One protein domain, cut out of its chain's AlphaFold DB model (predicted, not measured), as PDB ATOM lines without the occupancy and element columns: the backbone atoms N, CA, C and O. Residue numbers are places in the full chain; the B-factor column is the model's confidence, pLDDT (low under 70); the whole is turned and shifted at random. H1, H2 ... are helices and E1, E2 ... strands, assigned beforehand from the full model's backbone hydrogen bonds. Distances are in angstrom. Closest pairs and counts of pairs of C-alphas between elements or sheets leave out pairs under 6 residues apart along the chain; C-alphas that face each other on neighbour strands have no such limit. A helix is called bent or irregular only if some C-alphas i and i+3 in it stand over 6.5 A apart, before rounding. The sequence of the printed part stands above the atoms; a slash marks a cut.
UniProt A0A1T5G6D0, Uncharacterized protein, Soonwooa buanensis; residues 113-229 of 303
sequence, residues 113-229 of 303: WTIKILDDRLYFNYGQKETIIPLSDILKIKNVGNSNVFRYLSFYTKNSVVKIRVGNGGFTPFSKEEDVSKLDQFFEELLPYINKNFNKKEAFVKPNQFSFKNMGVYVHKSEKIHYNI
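What this domain is: This is residues 113 to 229 of the 303 residues of an uncharacterized protein of Soonwooa buanensis (UniProt A0A1T5G6D0). A five-strand sheet, E6 E5 E4 E8 E7, has one long kinked helix, H1, slanting over one face, while a small sheet of three strands, E1 E2 E3, stands beside them near E6 and H1. The 117 residues printed run E1 E2 E3 E4 E5 E6 H1 E7 E8; both sheets are antiparallel and the class is mixed. The whole is compact, with a radius of gyration of the C-alphas of 14.1 A and spans of 37 by 37 by 27 A.

Where its parts are: E1, residues 113 to 118, begins at C-alpha 113 (-4.365, -21.304, -4.528). E2 is 121 to 126 and E3 129 to 134. E4, 140 to 146, is 20.0 A long, E5, 150 to 156, 19.8 A, and E6, 161 to 167, 19.7 A. H1, 177 to 197, is 29.8 A long, with a kink of 47 degrees near residue 190; it is only just irregular, C-alphas 189 and 192 being 7.0 A apart. E7 is 198 to 201; E8, 216 to 220, ends at C-alpha 220 (7.330, -6.354, -20.332).

How they stand to each other: E1 E2 E3 is a meander, each strand the antiparallel neighbour of the one before, as is E4 E5 E6. N 114 and O 125 of E1 and E2 are 2.9 A apart; N 122 and O 133 of E2 and E3, 2.8 A. E1 and H1 are near each other, with 7 pairs of C-alphas within 10 A. In the larger sheet, N 153 and O 164 join E5 and E6 within hydrogen-bond range at 3.0 A; N 142 and O 154, E4 and E5, at 2.8 A; N 141 and O 218, E4 and E8, at 2.8 A; N 201 and O 217, E7 and E8, at 2.7 A. H1 is on this sheet at a height of 9.5 A, slantwise to the strands, at 35 degrees to E5 on the local plane; the C-alphas of Val 166 in E6 and Val 180, the closest of E6 and H1, are 6.0 A apart. In H1, 15 of 17 O i to N i+4 pairs are within hydrogen-bond range.

The domain as a whole: The C-alphas of Gln 128 and Lys 206, the two farthest apart, are 39.1 A apart. The printed part has no cut; E7 to E8 is a long link. Confidence is under 70 at residues 170 to 171, 202 to 211 and 225 to 229.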
ATOM      1  N   TRP A 113      -4.265 -22.143  -3.351       93.44
ATOM      2  CA  TRP A 113      -4.365 -21.304  -4.528       93.44
ATOM      3  C   TRP A 113      -5.089 -22.074  -5.622       93.44
ATOM      4  O   TRP A 113      -4.698 -23.197  -5.945       93.44
ATOM      5  N   THR A 114      -6.096 -21.447  -6.219       93.38
ATOM      6  CA  THR A 114      -6.664 -21.884  -7.496       93.38
ATOM      7  C   THR A 114      -6.227 -20.891  -8.563       93.38
ATOM      8  O   THR A 114      -6.444 -19.686  -8.411       93.38
ATOM      9  N   ILE A 115      -5.571 -21.387  -9.606       94.06
ATOM     10  CA  ILE A 115      -5.024 -20.590 -10.700       94.06
ATOM     11  C   ILE A 115      -5.642 -21.092 -11.997       94.06
ATOM     12  O   ILE A 115      -5.469 -22.260 -12.333       94.06
ATOM     13  N   LYS A 116      -6.327 -20.217 -12.731       92.81
ATOM     14  CA  LYS A 116      -6.911 -20.558 -14.034       92.81
ATOM     15  C   LYS A 116      -6.351 -19.665 -15.128       92.81
ATOM     16  O   LYS A 116      -6.212 -18.453 -14.929       92.81
ATOM     17  N   ILE A 117      -6.053 -20.273 -16.271       88.88
ATOM     18  CA  ILE A 117      -5.695 -19.576 -17.508       88.88
ATOM     19  C   ILE A 117      -6.926 -19.586 -18.408       88.88
ATOM     20  O   ILE A 117      -7.452 -20.649 -18.741       88.88
ATOM     21  N   LEU A 118      -7.386 -18.393 -18.766       88.06
ATOM     22  CA  LEU A 118      -8.597 -18.159 -19.540       88.06
ATOM     23  C   LEU A 118      -8.243 -17.177 -20.648       88.06
ATOM     24  O   LEU A 118      -8.171 -15.986 -20.371       88.06
ATOM     25  N   ASP A 119      -7.965 -17.685 -21.851       82.94
ATOM     26  CA  ASP A 119      -7.571 -16.945 -23.062       82.94
ATOM     27  C   ASP A 119      -6.611 -15.754 -22.826       82.94
ATOM     28  O   ASP A 119      -5.392 -15.882 -22.966       82.94
ATOM     29  N   ASP A 120      -7.148 -14.578 -22.481       87.94
ATOM     30  CA  ASP A 120      -6.429 -13.319 -22.278       87.94
ATOM     31  C   ASP A 120      -6.252 -12.906 -20.802       87.94
ATOM     32  O   ASP A 120      -5.772 -11.803 -20.520       87.94
ATOM     33  N   ARG A 121      -6.615 -13.766 -19.845       92.44
ATOM     34  CA  ARG A 121      -6.677 -13.470 -18.405       92.44
ATOM     35  C   ARG A 121      -6.127 -14.598 -17.539       92.44
ATOM     36  O   ARG A 121      -6.230 -15.785 -17.842       92.44
ATOM     37  N   LEU A 122      -5.597 -14.195 -16.389       93.31
ATOM     38  CA  LEU A 122      -5.226 -15.071 -15.287       93.31
ATOM     39  C   LEU A 122      -6.161 -14.831 -14.112       93.31
ATOM     40  O   LEU A 122      -6.313 -13.698 -13.651       93.31
ATOM     41  N   TYR A 123      -6.741 -15.908 -13.604       93.69
ATOM     42  CA  TYR A 123      -7.600 -15.877 -12.432       93.69
ATOM     43  C   TYR A 123      -6.852 -16.510 -11.271       93.69
ATOM     44  O   TYR A 123      -6.378 -17.641 -11.366       93.69
ATOM     45  N   PHE A 124      -6.752 -15.770 -10.175       93.38
ATOM     46  CA  PHE A 124      -6.131 -16.218  -8.941       93.38
ATOM     47  C   PHE A 124      -7.156 -16.164  -7.818       93.38
ATOM     48  O   PHE A 124      -7.703 -15.101  -7.526       93.38
ATOM     49  N   ASN A 125      -7.374 -17.290  -7.149       92.88
ATOM     50  CA  ASN A 125      -8.186 -17.355  -5.944       92.88
ATOM     51  C   ASN A 125      -7.337 -17.856  -4.771       92.88
ATOM     52  O   ASN A 125      -6.662 -18.881  -4.883       92.88
ATOM     53  N   TYR A 126      -7.369 -17.121  -3.659       89.69
ATOM     54  CA  TYR A 126      -6.728 -17.490  -2.400       89.69
ATOM     55  C   TYR A 126      -7.653 -17.184  -1.214       89.69
ATOM     56  O   TYR A 126      -7.848 -16.029  -0.815       89.69
ATOM     57  N   GLY A 127      -8.226 -18.235  -0.626       83.81
ATOM     58  CA  GLY A 127      -9.234 -18.105   0.428       83.81
ATOM     59  C   GLY A 127     -10.514 -17.445  -0.094       83.81
ATOM     60  O   GLY A 127     -11.232 -18.036  -0.884       83.81
ATOM     61  N   GLN A 128     -10.810 -16.228   0.370       80.56
ATOM     62  CA  GLN A 128     -11.959 -15.424  -0.087       80.56
ATOM     63  C   GLN A 128     -11.555 -14.304  -1.059       80.56
ATOM     64  O   GLN A 128     -12.376 -13.460  -1.411       80.56
ATOM     65  N   LYS A 129     -10.274 -14.231  -1.436       85.31
ATOM     66  CA  LYS A 129      -9.768 -13.187  -2.326       85.31
ATOM     67  C   LYS A 129      -9.652 -13.731  -3.734       85.31
ATOM     68  O   LYS A 129      -8.806 -14.580  -3.999       85.31
ATOM     69  N   GLU A 130     -10.442 -13.157  -4.622       90.62
ATOM     70  CA  GLU A 130     -10.330 -13.365  -6.054       90.62
ATOM     71  C   GLU A 130      -9.582 -12.194  -6.694       90.62
ATOM     72  O   GLU A 130      -9.738 -11.031  -6.312       90.62
ATOM     73  N   THR A 131      -8.695 -12.491  -7.635       91.81
ATOM     74  CA  THR A 131      -7.946 -11.492  -8.393       91.81
ATOM     75  C   THR A 131      -7.850 -11.939  -9.838       91.81
ATOM     76  O   THR A 131      -7.266 -12.978 -10.137       91.81
ATOM     77  N   ILE A 132      -8.399 -11.120 -10.729       92.75
ATOM     78  CA  ILE A 132      -8.385 -11.343 -12.171       92.75
ATOM     79  C   ILE A 132      -7.384 -10.366 -12.775       92.75
ATOM     80  O   ILE A 132      -7.432  -9.166 -12.494       92.75
ATOM     81  N   ILE A 133      -6.456 -10.881 -13.573       92.88
ATOM     82  CA  ILE A 133      -5.399 -10.099 -14.207       92.88
ATOM     83  C   ILE A 133      -5.468 -10.320 -15.717       92.88
ATOM     84  O   ILE A 133      -5.152 -11.422 -16.169       92.88
ATOM     85  N   PRO A 134      -5.822  -9.297 -16.511       93.06
ATOM     86  CA  PRO A 134      -5.600  -9.329 -17.950       93.06
ATOM     87  C   PRO A 134      -4.110  -9.508 -18.238       93.06
ATOM     88  O   PRO A 134      -3.271  -8.819 -17.653       93.06
ATOM     89  N   LEU A 135      -3.765 -10.420 -19.143       91.19
ATOM     90  CA  LEU A 135      -2.377 -10.715 -19.490       91.19
ATOM     91  C   LEU A 135      -1.632  -9.452 -19.951       91.19
ATOM     92  O   LEU A 135      -0.494  -9.222 -19.542       91.19
ATOM     93  N   SER A 136      -2.313  -8.593 -20.716       91.00
ATOM     94  CA  SER A 136      -1.817  -7.293 -21.195       91.00
ATOM     95  C   SER A 136      -1.389  -6.325 -20.093       91.00
ATOM     96  O   SER A 136      -0.571  -5.440 -20.337       91.00
ATOM     97  N   ASP A 137      -1.944  -6.470 -18.892       93.44
ATOM     98  CA  ASP A 137      -1.712  -5.548 -17.780       93.44
ATOM     99  C   ASP A 137      -0.491  -5.952 -16.946       93.44
ATOM    100  O   ASP A 137      -0.072  -5.224 -16.035       93.44
ATOM    101  N   ILE A 138       0.092  -7.116 -17.241       93.69
ATOM    102  CA  ILE A 138       1.260  -7.634 -16.547       93.69
ATOM    103  C   ILE A 138       2.496  -6.869 -17.019       93.69
ATOM    104  O   ILE A 138       2.955  -6.988 -18.151       93.69
ATOM    105  N   LEU A 139       3.099  -6.121 -16.102       92.88
ATOM    106  CA  LEU A 139       4.317  -5.351 -16.355       92.88
ATOM    107  C   LEU A 139       5.577  -6.169 -16.077       92.88
ATOM    108  O   LEU A 139       6.629  -5.965 -16.687       92.88
ATOM    109  N   LYS A 140       5.501  -7.082 -15.106       92.31
ATOM    110  CA  LYS A 140       6.652  -7.860 -14.651       92.31
ATOM    111  C   LYS A 140       6.219  -9.173 -14.021       92.31
ATOM    112  O   LYS A 140       5.272  -9.217 -13.240       92.31
ATOM    113  N   ILE A 141       6.985 -10.221 -14.289       93.44
ATOM    114  CA  ILE A 141       6.824 -11.547 -13.700       93.44
ATOM    115  C   ILE A 141       8.141 -11.928 -13.030       93.44
ATOM    116  O   ILE A 141       9.214 -11.790 -13.614       93.44
ATOM    117  N   LYS A 142       8.102 -12.381 -11.779       91.19
ATOM    118  CA  LYS A 142       9.271 -12.946 -11.092       91.19
ATOM    119  C   LYS A 142       9.008 -14.420 -10.837       91.19
ATOM    120  O   LYS A 142       8.084 -14.715 -10.091       91.19
ATOM    121  N   ASN A 143       9.827 -15.296 -11.409       91.31
ATOM    122  CA  ASN A 143       9.844 -16.722 -11.105       91.31
ATOM    123  C   ASN A 143      11.226 -17.084 -10.553       91.31
ATOM    124  O   ASN A 143      12.195 -17.228 -11.298       91.31
ATOM    125  N   VAL A 144      11.345 -17.122  -9.230       87.88
ATOM    126  CA  VAL A 144      12.619 -17.369  -8.538       87.88
ATOM    127  C   VAL A 144      12.442 -18.459  -7.494       87.88
ATOM    128  O   VAL A 144      11.331 -18.705  -7.041       87.88
ATOM    129  N   GLY A 145      13.520 -19.126  -7.105       82.31
ATOM    130  CA  GLY A 145      13.408 -20.311  -6.265       82.31
ATOM    131  C   GLY A 145      14.677 -21.143  -6.243       82.31
ATOM    132  O   GLY A 145      15.712 -20.716  -6.754       82.31
ATOM    133  N   ASN A 146      14.557 -22.336  -5.673       82.19
ATOM    134  CA  ASN A 146      15.579 -23.377  -5.697       82.19
ATOM    135  C   ASN A 146      14.958 -24.663  -6.243       82.19
ATOM    136  O   ASN A 146      13.840 -25.008  -5.849       82.19
ATOM    137  N   SER A 147      15.671 -25.348  -7.138       77.75
ATOM    138  CA  SER A 147      15.248 -26.613  -7.742       77.75
ATOM    139  C   SER A 147      14.622 -27.558  -6.710       77.75
ATOM    140  O   SER A 147      15.203 -27.805  -5.662       77.75
ATOM    141  N   ASN A 148      13.397 -28.008  -6.990       75.50
ATOM    142  CA  ASN A 148      12.573 -28.927  -6.189       75.50
ATOM    143  C   ASN A 148      12.303 -28.575  -4.708       75.50
ATOM    144  O   ASN A 148      11.626 -29.338  -4.028       75.50
ATOM    145  N   VAL A 149      12.764 -27.423  -4.201       83.12
ATOM    146  CA  VAL A 149      12.585 -27.045  -2.783       83.12
ATOM    147  C   VAL A 149      11.540 -25.949  -2.600       83.12
ATOM    148  O   VAL A 149      10.702 -26.025  -1.701       83.12
ATOM    149  N   PHE A 150      11.593 -24.891  -3.414       87.81
ATOM    150  CA  PHE A 150      10.633 -23.790  -3.318       87.81
ATOM    151  C   PHE A 150      10.550 -22.957  -4.597       87.81
ATOM    152  O   PHE A 150      11.490 -22.893  -5.400       87.81
ATOM    153  N   ARG A 151       9.416 -22.276  -4.754       89.44
ATOM    154  CA  ARG A 151       9.108 -21.350  -5.841       89.44
ATOM    155  C   ARG A 151       8.416 -20.111  -5.310       89.44
ATOM    156  O   ARG A 151       7.432 -20.174  -4.571       89.44
ATOM    157  N   TYR A 152       8.921 -18.973  -5.751       90.81
ATOM    158  CA  TYR A 152       8.377 -17.653  -5.516       90.81
ATOM    159  C   TYR A 152       7.953 -17.074  -6.857       90.81
ATOM    160  O   TYR A 152       8.759 -16.491  -7.587       90.81
ATOM    161  N   LEU A 153       6.665 -17.217  -7.151       93.69
ATOM    162  CA  LEU A 153       6.059 -16.659  -8.347       93.69
ATOM    163  C   LEU A 153       5.378 -15.339  -8.003       93.69
ATOM    164  O   LEU A 153       4.718 -15.212  -6.972       93.69
ATOM    165  N   SER A 154       5.609 -14.302  -8.800       94.00
ATOM    166  CA  SER A 154       4.984 -12.997  -8.581       94.00
ATOM    167  C   SER A 154       4.606 -12.337  -9.898       94.00
ATOM    168  O   SER A 154       5.459 -12.214 -10.775       94.00
ATOM    169  N   PHE A 155       3.375 -11.845  -9.986       94.38
ATOM    170  CA  PHE A 155       2.847 -11.067 -11.103       94.38
ATOM    171  C   PHE A 155       2.635  -9.628 -10.648       94.38
ATOM    172  O   PHE A 155       1.961  -9.388  -9.647       94.38
ATOM    173  N   TYR A 156       3.233  -8.679 -11.360       92.50
ATOM    174  CA  TYR A 156       3.129  -7.251 -11.081       92.50
ATOM    175  C   TYR A 156       2.322  -6.588 -12.189       92.50
ATOM    176  O   TYR A 156       2.703  -6.661 -13.359       92.50
ATOM    177  N   THR A 157       1.250  -5.910 -11.803       92.56
ATOM    178  CA  THR A 157       0.467  -5.027 -12.670       92.56
ATOM    179  C   THR A 157       0.666  -3.577 -12.223       92.56
ATOM    180  O   THR A 157       1.417  -3.303 -11.282       92.56
ATOM    181  N   LYS A 158      -0.016  -2.630 -12.876       87.25
ATOM    182  CA  LYS A 158      -0.036  -1.222 -12.441       87.25
ATOM    183  C   LYS A 158      -0.638  -1.039 -11.043       87.25
ATOM    184  O   LYS A 158      -0.164  -0.202 -10.285       87.25
ATOM    185  N   ASN A 159      -1.659  -1.831 -10.709       86.88
ATOM    186  CA  ASN A 159      -2.514  -1.587  -9.542       86.88
ATOM    187  C   ASN A 159      -2.421  -2.687  -8.478       86.88
ATOM    188  O   ASN A 159      -2.885  -2.505  -7.356       86.88
ATOM    189  N   SER A 160      -1.855  -3.844  -8.817       87.38
ATOM    190  CA  SER A 160      -1.860  -5.016  -7.950       87.38
ATOM    191  C   SER A 160      -0.604  -5.862  -8.120       87.38
ATOM    192  O   SER A 160       0.084  -5.837  -9.143       87.38
ATOM    193  N   VAL A 161      -0.297  -6.633  -7.079       90.19
ATOM    194  CA  VAL A 161       0.761  -7.637  -7.126       90.19
ATOM    195  C   VAL A 161       0.231  -8.928  -6.528       90.19
ATOM    196  O   VAL A 161      -0.126  -8.963  -5.350       90.19
ATOM    197  N   VAL A 162       0.236  -9.994  -7.321       92.69
ATOM    198  CA  VAL A 162      -0.045 -11.352  -6.845       92.69
ATOM    199  C   VAL A 162       1.289 -12.022  -6.557       92.69
ATOM    200  O   VAL A 162       2.177 -12.030  -7.407       92.69
ATOM    201  N   LYS A 163       1.466 -12.539  -5.339       92.62
ATOM    202  CA  LYS A 163       2.698 -13.207  -4.895       92.62
ATOM    203  C   LYS A 163       2.342 -14.563  -4.312       92.62
ATOM    204  O   LYS A 163       1.749 -14.624  -3.241       92.62
ATOM    205  N   ILE A 164       2.758 -15.612  -5.006       92.75
ATOM    206  CA  ILE A 164       2.522 -17.006  -4.649       92.75
ATOM    207  C   ILE A 164       3.837 -17.589  -4.132       92.75
ATOM    208  O   ILE A 164       4.915 -17.338  -4.695       92.75
ATOM    209  N   ARG A 165       3.763 -18.309  -3.015       90.31
ATOM    210  CA  ARG A 165       4.909 -18.927  -2.345       90.31
ATOM    211  C   ARG A 165       4.598 -20.391  -2.095       90.31
ATOM    212  O   ARG A 165       3.642 -20.707  -1.393       90.31
ATOM    213  N   VAL A 166       5.411 -21.260  -2.676       90.94
ATOM    214  CA  VAL A 166       5.260 -22.716  -2.625       90.94
ATOM    215  C   VAL A 166       6.609 -23.296  -2.233       90.94
ATOM    216  O   VAL A 166       7.643 -22.800  -2.683       90.94
ATOM    217  N   GLY A 167       6.632 -24.311  -1.383       87.44
ATOM    218  CA  GLY A 167       7.862 -24.992  -1.008       87.44
ATOM    219  C   GLY A 167       7.656 -26.058   0.057       87.44
ATOM    220  O   GLY A 167       6.683 -26.027   0.806       87.44
ATOM    221  N   ASN A 168       8.613 -26.975   0.136       83.06
ATOM    222  CA  ASN A 168       8.661 -28.068   1.112       83.06
ATOM    223  C   ASN A 168       9.940 -28.028   1.980       83.06
ATOM    224  O   ASN A 168      10.192 -28.940   2.766       83.06
ATOM    225  N   GLY A 169      10.764 -26.985   1.831       76.44
ATOM    226  CA  GLY A 169      12.034 -26.829   2.540       76.44
ATOM    227  C   GLY A 169      11.876 -26.426   4.009       76.44
ATOM    228  O   GLY A 169      10.829 -25.946   4.429       76.44
ATOM    229  N   GLY A 170      12.957 -26.536   4.791       66.94
ATOM    230  CA  GLY A 170      12.931 -26.256   6.238       66.94
ATOM    231  C   GLY A 170      12.490 -24.835   6.623       66.94
ATOM    232  O   GLY A 170      11.874 -24.651   7.668       66.94
ATOM    233  N   PHE A 171      12.754 -23.842   5.767       66.69
ATOM    234  CA  PHE A 171      12.338 -22.444   5.971       66.69
ATOM    235  C   PHE A 171      11.067 -22.059   5.208       66.69
ATOM    236  O   PHE A 171      10.522 -20.981   5.426       66.69
ATOM    237  N   THR A 172      10.590 -22.929   4.320       74.69
ATOM    238  CA  THR A 172       9.391 -22.699   3.510       74.69
ATOM    239  C   THR A 172       8.553 -23.972   3.434       74.69
ATOM    240  O   THR A 172       8.371 -24.476   2.330       74.69
ATOM    241  N   PRO A 173       8.067 -24.550   4.548       79.81
ATOM    242  CA  PRO A 173       7.439 -25.868   4.515       79.81
ATOM    243  C   PRO A 173       5.932 -25.786   4.194       79.81
ATOM    244  O   PRO A 173       5.113 -26.520   4.737       79.81
ATOM    245  N   PHE A 174       5.540 -24.858   3.321       82.31
ATOM    246  CA  PHE A 174       4.147 -24.457   3.103       82.31
ATOM    247  C   PHE A 174       3.325 -25.467   2.291       82.31
ATOM    248  O   PHE A 174       2.093 -25.445   2.337       82.31
ATOM    249  N   SER A 175       3.995 -26.323   1.528       87.00
ATOM    250  CA  SER A 175       3.401 -27.179   0.508       87.00
ATOM    251  C   SER A 175       4.173 -28.488   0.341       87.00
ATOM    252  O   SER A 175       5.182 -28.738   1.006       87.00
ATOM    253  N   LYS A 176       3.694 -29.340  -0.567       89.38
ATOM    254  CA  LYS A 176       4.396 -30.554  -0.994       89.38
ATOM    255  C   LYS A 176       5.276 -30.273  -2.213       89.38
ATOM    256  O   LYS A 176       5.196 -29.209  -2.824       89.38
ATOM    257  N   GLU A 177       6.097 -31.252  -2.580       90.06
ATOM    258  CA  GLU A 177       6.886 -31.216  -3.819       90.06
ATOM    259  C   GLU A 177       5.986 -31.182  -5.064       90.06
ATOM    260  O   GLU A 177       6.225 -30.404  -5.980       90.06
ATOM    261  N   GLU A 178       4.876 -31.925  -5.050       91.38
ATOM    262  CA  GLU A 178       3.861 -31.923  -6.116       91.38
ATOM    263  C   GLU A 178       3.323 -30.515  -6.421       91.38
ATOM    264  O   GLU A 178       3.079 -30.168  -7.574       91.38
ATOM    265  N   ASP A 179       3.153 -29.685  -5.387       91.81
ATOM    266  CA  ASP A 179       2.685 -28.306  -5.527       91.81
ATOM    267  C   ASP A 179       3.727 -27.434  -6.253       91.81
ATOM    268  O   ASP A 179       3.367 -26.565  -7.050       91.81
ATOM    269  N   VAL A 180       5.022 -27.691  -6.019       91.19
ATOM    270  CA  VAL A 180       6.124 -27.038  -6.743       91.19
ATOM    271  C   VAL A 180       6.084 -27.426  -8.221       91.19
ATOM    272  O   VAL A 180       6.145 -26.545  -9.078       91.19
ATOM    273  N   SER A 181       5.911 -28.715  -8.523       91.88
ATOM    274  CA  SER A 181       5.819 -29.208  -9.902       91.88
ATOM    275  C   SER A 181       4.608 -28.649 -10.650       91.88
ATOM    276  O   SER A 181       4.745 -28.241 -11.801       91.88
ATOM    277  N   LYS A 182       3.437 -28.559 -10.005       93.81
ATOM    278  CA  LYS A 182       2.242 -27.930 -10.596       93.81
ATOM    279  C   LYS A 182       2.469 -26.458 -10.930       93.81
ATOM    280  O   LYS A 182       2.016 -25.986 -11.967       93.81
ATOM    281  N   LEU A 183       3.176 -25.727 -10.066       93.31
ATOM    282  CA  LEU A 183       3.495 -24.326 -10.331       93.31
ATOM    283  C   LEU A 183       4.483 -24.175 -11.497       93.31
ATOM    284  O   LEU A 183       4.373 -23.223 -12.269       93.31
ATOM    285  N   ASP A 184       5.426 -25.110 -11.634       91.94
ATOM    286  CA  ASP A 184       6.336 -25.155 -12.781       91.94
ATOM    287  C   ASP A 184       5.576 -25.447 -14.084       91.94
ATOM    288  O   ASP A 184       5.796 -24.741 -15.065       91.94
ATOM    289  N   GLN A 185       4.634 -26.399 -14.081       92.75
ATOM    290  CA  GLN A 185       3.760 -26.698 -15.228       92.75
ATOM    291  C   GLN A 185       2.920 -25.486 -15.645       92.75
ATOM    292  O   GLN A 185       2.957 -25.079 -16.806       92.75
ATOM    293  N   PHE A 186       2.261 -24.834 -14.682       94.00
ATOM    294  CA  PHE A 186       1.541 -23.582 -14.919       94.00
ATOM    295  C   PHE A 186       2.435 -22.525 -15.584       94.00
ATOM    296  O   PHE A 186       2.032 -21.838 -16.524       94.00
ATOM    297  N   PHE A 187       3.674 -22.381 -15.106       93.31
ATOM    298  CA  PHE A 187       4.603 -21.420 -15.687       93.31
ATOM    299  C   PHE A 187       5.030 -21.807 -17.106       93.31
ATOM    300  O   PHE A 187       5.204 -20.924 -17.947       93.31
ATOM    301  N   GLU A 188       5.204 -23.102 -17.377       93.06
ATOM    302  CA  GLU A 188       5.530 -23.617 -18.707       93.06
ATOM    303  C   GLU A 188       4.435 -23.320 -19.730       93.06
ATOM    304  O   GLU A 188       4.752 -22.883 -20.837       93.06
ATOM    305  N   GLU A 189       3.165 -23.448 -19.356       91.94
ATOM    306  CA  GLU A 189       2.043 -23.073 -20.224       91.94
ATOM    307  C   GLU A 189       1.980 -21.572 -20.502       91.94
ATOM    308  O   GLU A 189       1.563 -21.150 -21.580       91.94
ATOM    309  N   LEU A 190       2.452 -20.748 -19.567       92.00
ATOM    310  CA  LEU A 190       2.516 -19.302 -19.750       92.00
ATOM    311  C   LEU A 190       3.722 -18.858 -20.603       92.00
ATOM    312  O   LEU A 190       3.749 -17.728 -21.103       92.00
ATOM    313  N   LEU A 191       4.723 -19.724 -20.814       91.62
ATOM    314  CA  LEU A 191       5.949 -19.377 -21.545       91.62
ATOM    315  C   LEU A 191       5.724 -18.824 -22.954       91.62
ATOM    316  O   LEU A 191       6.415 -17.859 -23.287       91.62
ATOM    317  N   PRO A 192       4.824 -19.360 -23.802       91.56
ATOM    318  CA  PRO A 192       4.609 -18.814 -25.141       91.56
ATOM    319  C   PRO A 192       4.217 -17.333 -25.094       91.56
ATOM    320  O   PRO A 192       4.759 -16.516 -25.846       91.56
ATOM    321  N   TYR A 193       3.346 -16.962 -24.152       91.56
ATOM    322  CA  TYR A 193       2.959 -15.573 -23.926       91.56
ATOM    323  C   TYR A 193       4.129 -14.731 -23.391       91.56
ATOM    324  O   TYR A 193       4.378 -13.624 -23.884       91.56
ATOM    325  N   ILE A 194       4.887 -15.259 -22.426       91.88
ATOM    326  CA  ILE A 194       6.041 -14.567 -21.832       91.88
ATOM    327  C   ILE A 194       7.119 -14.299 -22.887       91.88
ATOM    328  O   ILE A 194       7.565 -13.163 -23.032       91.88
ATOM    329  N   ASN A 195       7.503 -15.312 -23.663       92.38
ATOM    330  CA  ASN A 195       8.545 -15.210 -24.687       92.38
ATOM    331  C   ASN A 195       8.168 -14.210 -25.792       92.38
ATOM    332  O   ASN A 195       9.030 -13.513 -26.334       92.38
ATOM    333  N   LYS A 196       6.871 -14.087 -26.099       93.12
ATOM    334  CA  LYS A 196       6.371 -13.117 -27.078       93.12
ATOM    335  C   LYS A 196       6.437 -11.675 -26.559       93.12
ATOM    336  O   LYS A 196       6.879 -10.792 -27.298       93.12
ATOM    337  N   ASN A 197       6.060 -11.427 -25.302       92.25
ATOM    338  CA  ASN A 197       5.780 -10.069 -24.803       92.25
ATOM    339  C   ASN A 197       6.811  -9.505 -23.803       92.25
ATOM    340  O   ASN A 197       6.846  -8.295 -23.572       92.25
ATOM    341  N   PHE A 198       7.683 -10.340 -23.236       92.56
ATOM    342  CA  PHE A 198       8.593  -9.956 -22.154       92.56
ATOM    343  C   PHE A 198      10.057 -10.163 -22.538       92.56
ATOM    344  O   PHE A 198      10.409 -11.069 -23.290       92.56
ATOM    345  N   ASN A 199      10.922  -9.333 -21.964       87.62
ATOM    346  CA  ASN A 199      12.363  -9.531 -21.956       87.62
ATOM    347  C   ASN A 199      12.768 -10.217 -20.650       87.62
ATOM    348  O   ASN A 199      12.359  -9.803 -19.558       87.62
ATOM    349  N   LYS A 200      13.606 -11.251 -20.744       85.88
ATOM    350  CA  LYS A 200      14.189 -11.894 -19.566       85.88
ATOM    351  C   LYS A 200      15.331 -11.022 -19.040       85.88
ATOM    352  O   LYS A 200      16.349 -10.844 -19.697       85.88
ATOM    353  N   LYS A 201      15.161 -10.484 -17.836       78.31
ATOM    354  CA  LYS A 201      16.224  -9.849 -17.062       78.31
ATOM    355  C   LYS A 201      17.087 -10.958 -16.464       78.31
ATOM    356  O   LYS A 201      16.616 -11.727 -15.621       78.31
ATOM    357  N   GLU A 202      18.344 -11.029 -16.884       63.50
ATOM    358  CA  GLU A 202      19.333 -11.877 -16.227       63.50
ATOM    359  C   GLU A 202      19.515 -11.385 -14.787       63.50
ATOM    360  O   GLU A 202      20.035 -10.300 -14.521       63.50
ATOM    361  N   ALA A 203      19.009 -12.155 -13.826       56.44
ATOM    362  CA  ALA A 203      19.427 -11.994 -12.446       56.44
ATOM    363  C   ALA A 203      20.852 -12.554 -12.345       56.44
ATOM    364  O   ALA A 203      21.097 -13.651 -12.833       56.44
ATOM    365  N   PHE A 204      21.769 -11.841 -11.685       49.16
ATOM    366  CA  PHE A 204      23.185 -12.213 -11.482       49.16
ATOM    367  C   PHE A 204      23.427 -13.544 -10.738       49.16
ATOM    368  O   PHE A 204      24.550 -13.843 -10.330       49.16
ATOM    369  N   VAL A 205      22.399 -14.370 -10.556       47.94
ATOM    370  CA  VAL A 205      22.572 -15.763 -10.177       47.94
ATOM    371  C   VAL A 205      23.122 -16.455 -11.418       47.94
ATOM    372  O   VAL A 205      22.357 -16.881 -12.282       47.94
ATOM    373  N   LYS A 206      24.458 -16.537 -11.530       46.69
ATOM    374  CA  LYS A 206      25.095 -17.519 -12.418       46.69
ATOM    375  C   LYS A 206      24.310 -18.826 -12.271       46.69
ATOM    376  O   LYS A 206      23.952 -19.134 -11.129       46.69
ATOM    377  N   PRO A 207      23.998 -19.547 -13.360       50.72
ATOM    378  CA  PRO A 207      23.333 -20.838 -13.275       50.72
ATOM    379  C   PRO A 207      24.193 -21.757 -12.409       50.72
ATOM    380  O   PRO A 207      25.157 -22.372 -12.850       50.72
ATOM    381  N   ASN A 208      23.894 -21.749 -11.120       54.41
ATOM    382  CA  ASN A 208      24.474 -22.631 -10.144       54.41
ATOM    383  C   ASN A 208      23.655 -23.924 -10.209       54.41
ATOM    384  O   ASN A 208      22.521 -23.948 -10.693       54.41
ATOM    385  N   GLN A 209      24.206 -24.977  -9.632       54.66
ATOM    386  CA  GLN A 209      23.582 -26.286  -9.398       54.66
ATOM    387  C   GLN A 209      22.158 -26.239  -8.787       54.66
ATOM    388  O   GLN A 209      21.425 -27.213  -8.872       54.66
ATOM    389  N   PHE A 210      21.741 -25.102  -8.221       62.53
ATOM    390  CA  PHE A 210      20.423 -24.880  -7.610       62.53
ATOM    391  C   PHE A 210      19.412 -24.139  -8.508       62.53
ATOM    392  O   PHE A 210      18.293 -23.850  -8.078       62.53
ATOM    393  N   SER A 211      19.799 -23.786  -9.737       69.12
ATOM    394  CA  SER A 211      18.902 -23.153 -10.711       69.12
ATOM    395  C   SER A 211      17.912 -24.165 -11.301       69.12
ATOM    396  O   SER A 211      18.207 -25.352 -11.402       69.12
ATOM    397  N   PHE A 212      16.719 -23.696 -11.670       78.75
ATOM    398  CA  PHE A 212      15.671 -24.514 -12.287       78.75
ATOM    399  C   PHE A 212      15.225 -23.914 -13.625       78.75
ATOM    400  O   PHE A 212      15.517 -22.754 -13.946       78.75
ATOM    401  N   LYS A 213      14.525 -24.722 -14.424       80.81
ATOM    402  CA  LYS A 213      14.034 -24.324 -15.745       80.81
ATOM    403  C   LYS A 213      13.130 -23.093 -15.619       80.81
ATOM    404  O   LYS A 213      12.295 -23.011 -14.731       80.81
ATOM    405  N   ASN A 214      13.307 -22.117 -16.509       84.31
ATOM    406  CA  ASN A 214      12.521 -20.874 -16.535       84.31
ATOM    407  C   ASN A 214      12.654 -19.973 -15.290       84.31
ATOM    408  O   ASN A 214      11.873 -19.036 -15.115       84.31
ATOM    409  N   MET A 215      13.679 -20.185 -14.457       85.50
ATOM    410  CA  MET A 215      14.034 -19.227 -13.415       85.50
ATOM    411  C   MET A 215      14.427 -17.885 -14.050       85.50
ATOM    412  O   MET A 215      15.240 -17.827 -14.987       85.50
ATOM    413  N   GLY A 216      13.874 -16.792 -13.531       86.38
ATOM    414  CA  GLY A 216      14.204 -15.452 -13.991       86.38
ATOM    415  C   GLY A 216      13.234 -14.363 -13.552       86.38
ATOM    416  O   GLY A 216      12.201 -14.587 -12.918       86.38
ATOM    417  N   VAL A 217      13.594 -13.139 -13.921       88.19
ATOM    418  CA  VAL A 217      12.721 -11.972 -13.822       88.19
ATOM    419  C   VAL A 217      12.385 -11.546 -15.243       88.19
ATOM    420  O   VAL A 217      13.280 -11.248 -16.018       88.19
ATOM    421  N   TYR A 218      11.110 -11.504 -15.587       90.56
ATOM    422  CA  TYR A 218      10.609 -11.136 -16.903       90.56
ATOM    423  C   TYR A 218       9.971  -9.754 -16.805       90.56
ATOM    424  O   TYR A 218       9.165  -9.507 -15.910       90.56
ATOM    425  N   VAL A 219      10.359  -8.836 -17.680       90.75
ATOM    426  CA  VAL A 219       9.866  -7.451 -17.697       90.75
ATOM    427  C   VAL A 219       9.242  -7.195 -19.059       90.75
ATOM    428  O   VAL A 219       9.825  -7.581 -20.072       90.75
ATOM    429  N   HIS A 220       8.047  -6.607 -19.087       91.56
ATOM    430  CA  HIS A 220       7.330  -6.354 -20.332       91.56
ATOM    431  C   HIS A 220       8.194  -5.499 -21.269       91.56
ATOM    432  O   HIS A 220       8.909  -4.607 -20.811       91.56
ATOM    433  N   LYS A 221       8.159  -5.760 -22.581       87.31
ATOM    434  CA  LYS A 221       9.045  -5.091 -23.557       87.31
ATOM    435  C   LYS A 221       8.904  -3.563 -23.589       87.31
ATOM    436  O   LYS A 221       9.851  -2.882 -23.966       87.31
ATOM    437  N   SER A 222       7.753  -3.030 -23.177       83.88
ATOM    438  CA  SER A 222       7.510  -1.583 -23.063       83.88
ATOM    439  C   SER A 222       8.118  -0.939 -21.811       83.88
ATOM    440  O   SER A 222       8.196   0.284 -21.735       83.88
ATOM    441  N   GLU A 223       8.517  -1.730 -20.817       80.75
ATOM    442  CA  GLU A 223       8.985  -1.244 -19.520       80.75
ATOM    443  C   GLU A 223      10.514  -1.135 -19.486       80.75
ATOM    444  O   GLU A 223      11.245  -2.012 -19.954       80.75
ATOM    445  N   LYS A 224      11.033  -0.061 -18.877       75.50
ATOM    446  CA  LYS A 224      12.483   0.097 -18.691       75.50
ATOM    447  C   LYS A 224      12.978  -0.851 -17.598       75.50
ATOM    448  O   LYS A 224      12.464  -0.871 -16.479       75.50
ATOM    449  N   ILE A 225      14.043  -1.597 -17.889       69.75
ATOM    450  CA  ILE A 225      14.672  -2.487 -16.909       69.75
ATOM    451  C   ILE A 225      15.421  -1.644 -15.872       69.75
ATOM    452  O   ILE A 225      16.540  -1.192 -16.104       69.75
ATOM    453  N   HIS A 226      14.818  -1.460 -14.698       66.44
ATOM    454  CA  HIS A 226      15.491  -0.848 -13.555       66.44
ATOM    455  C   HIS A 226      16.177  -1.917 -12.687       66.44
ATOM    456  O   HIS A 226      15.601  -2.976 -12.396       66.44
ATOM    457  N   TYR A 227      17.415  -1.656 -12.265       61.00
ATOM    458  CA  TYR A 227      18.166  -2.500 -11.332       61.00
ATOM    459  C   TYR A 227      18.150  -1.848  -9.954       61.00
ATOM    460  O   TYR A 227      18.692  -0.761  -9.783       61.00
ATOM    461  N   ASN A 228      17.517  -2.500  -8.978       57.84
ATOM    462  CA  ASN A 228      17.502  -1.995  -7.608       57.84
ATOM    463  C   ASN A 228      18.902  -2.146  -6.975       57.84
ATOM    464  O   ASN A 228      19.608  -3.108  -7.269       57.84
ATOM    465  N   ILE A 229      19.297  -1.240  -6.080       51.50
ATOM    466  CA  ILE A 229      20.615  -1.241  -5.415       51.50
ATOM    467  C   ILE A 229      20.859  -2.561  -4.665       51.50
ATOM    468  O   ILE A 229      21.939  -3.132  -4.761       51.50
TER     469      ILE A 229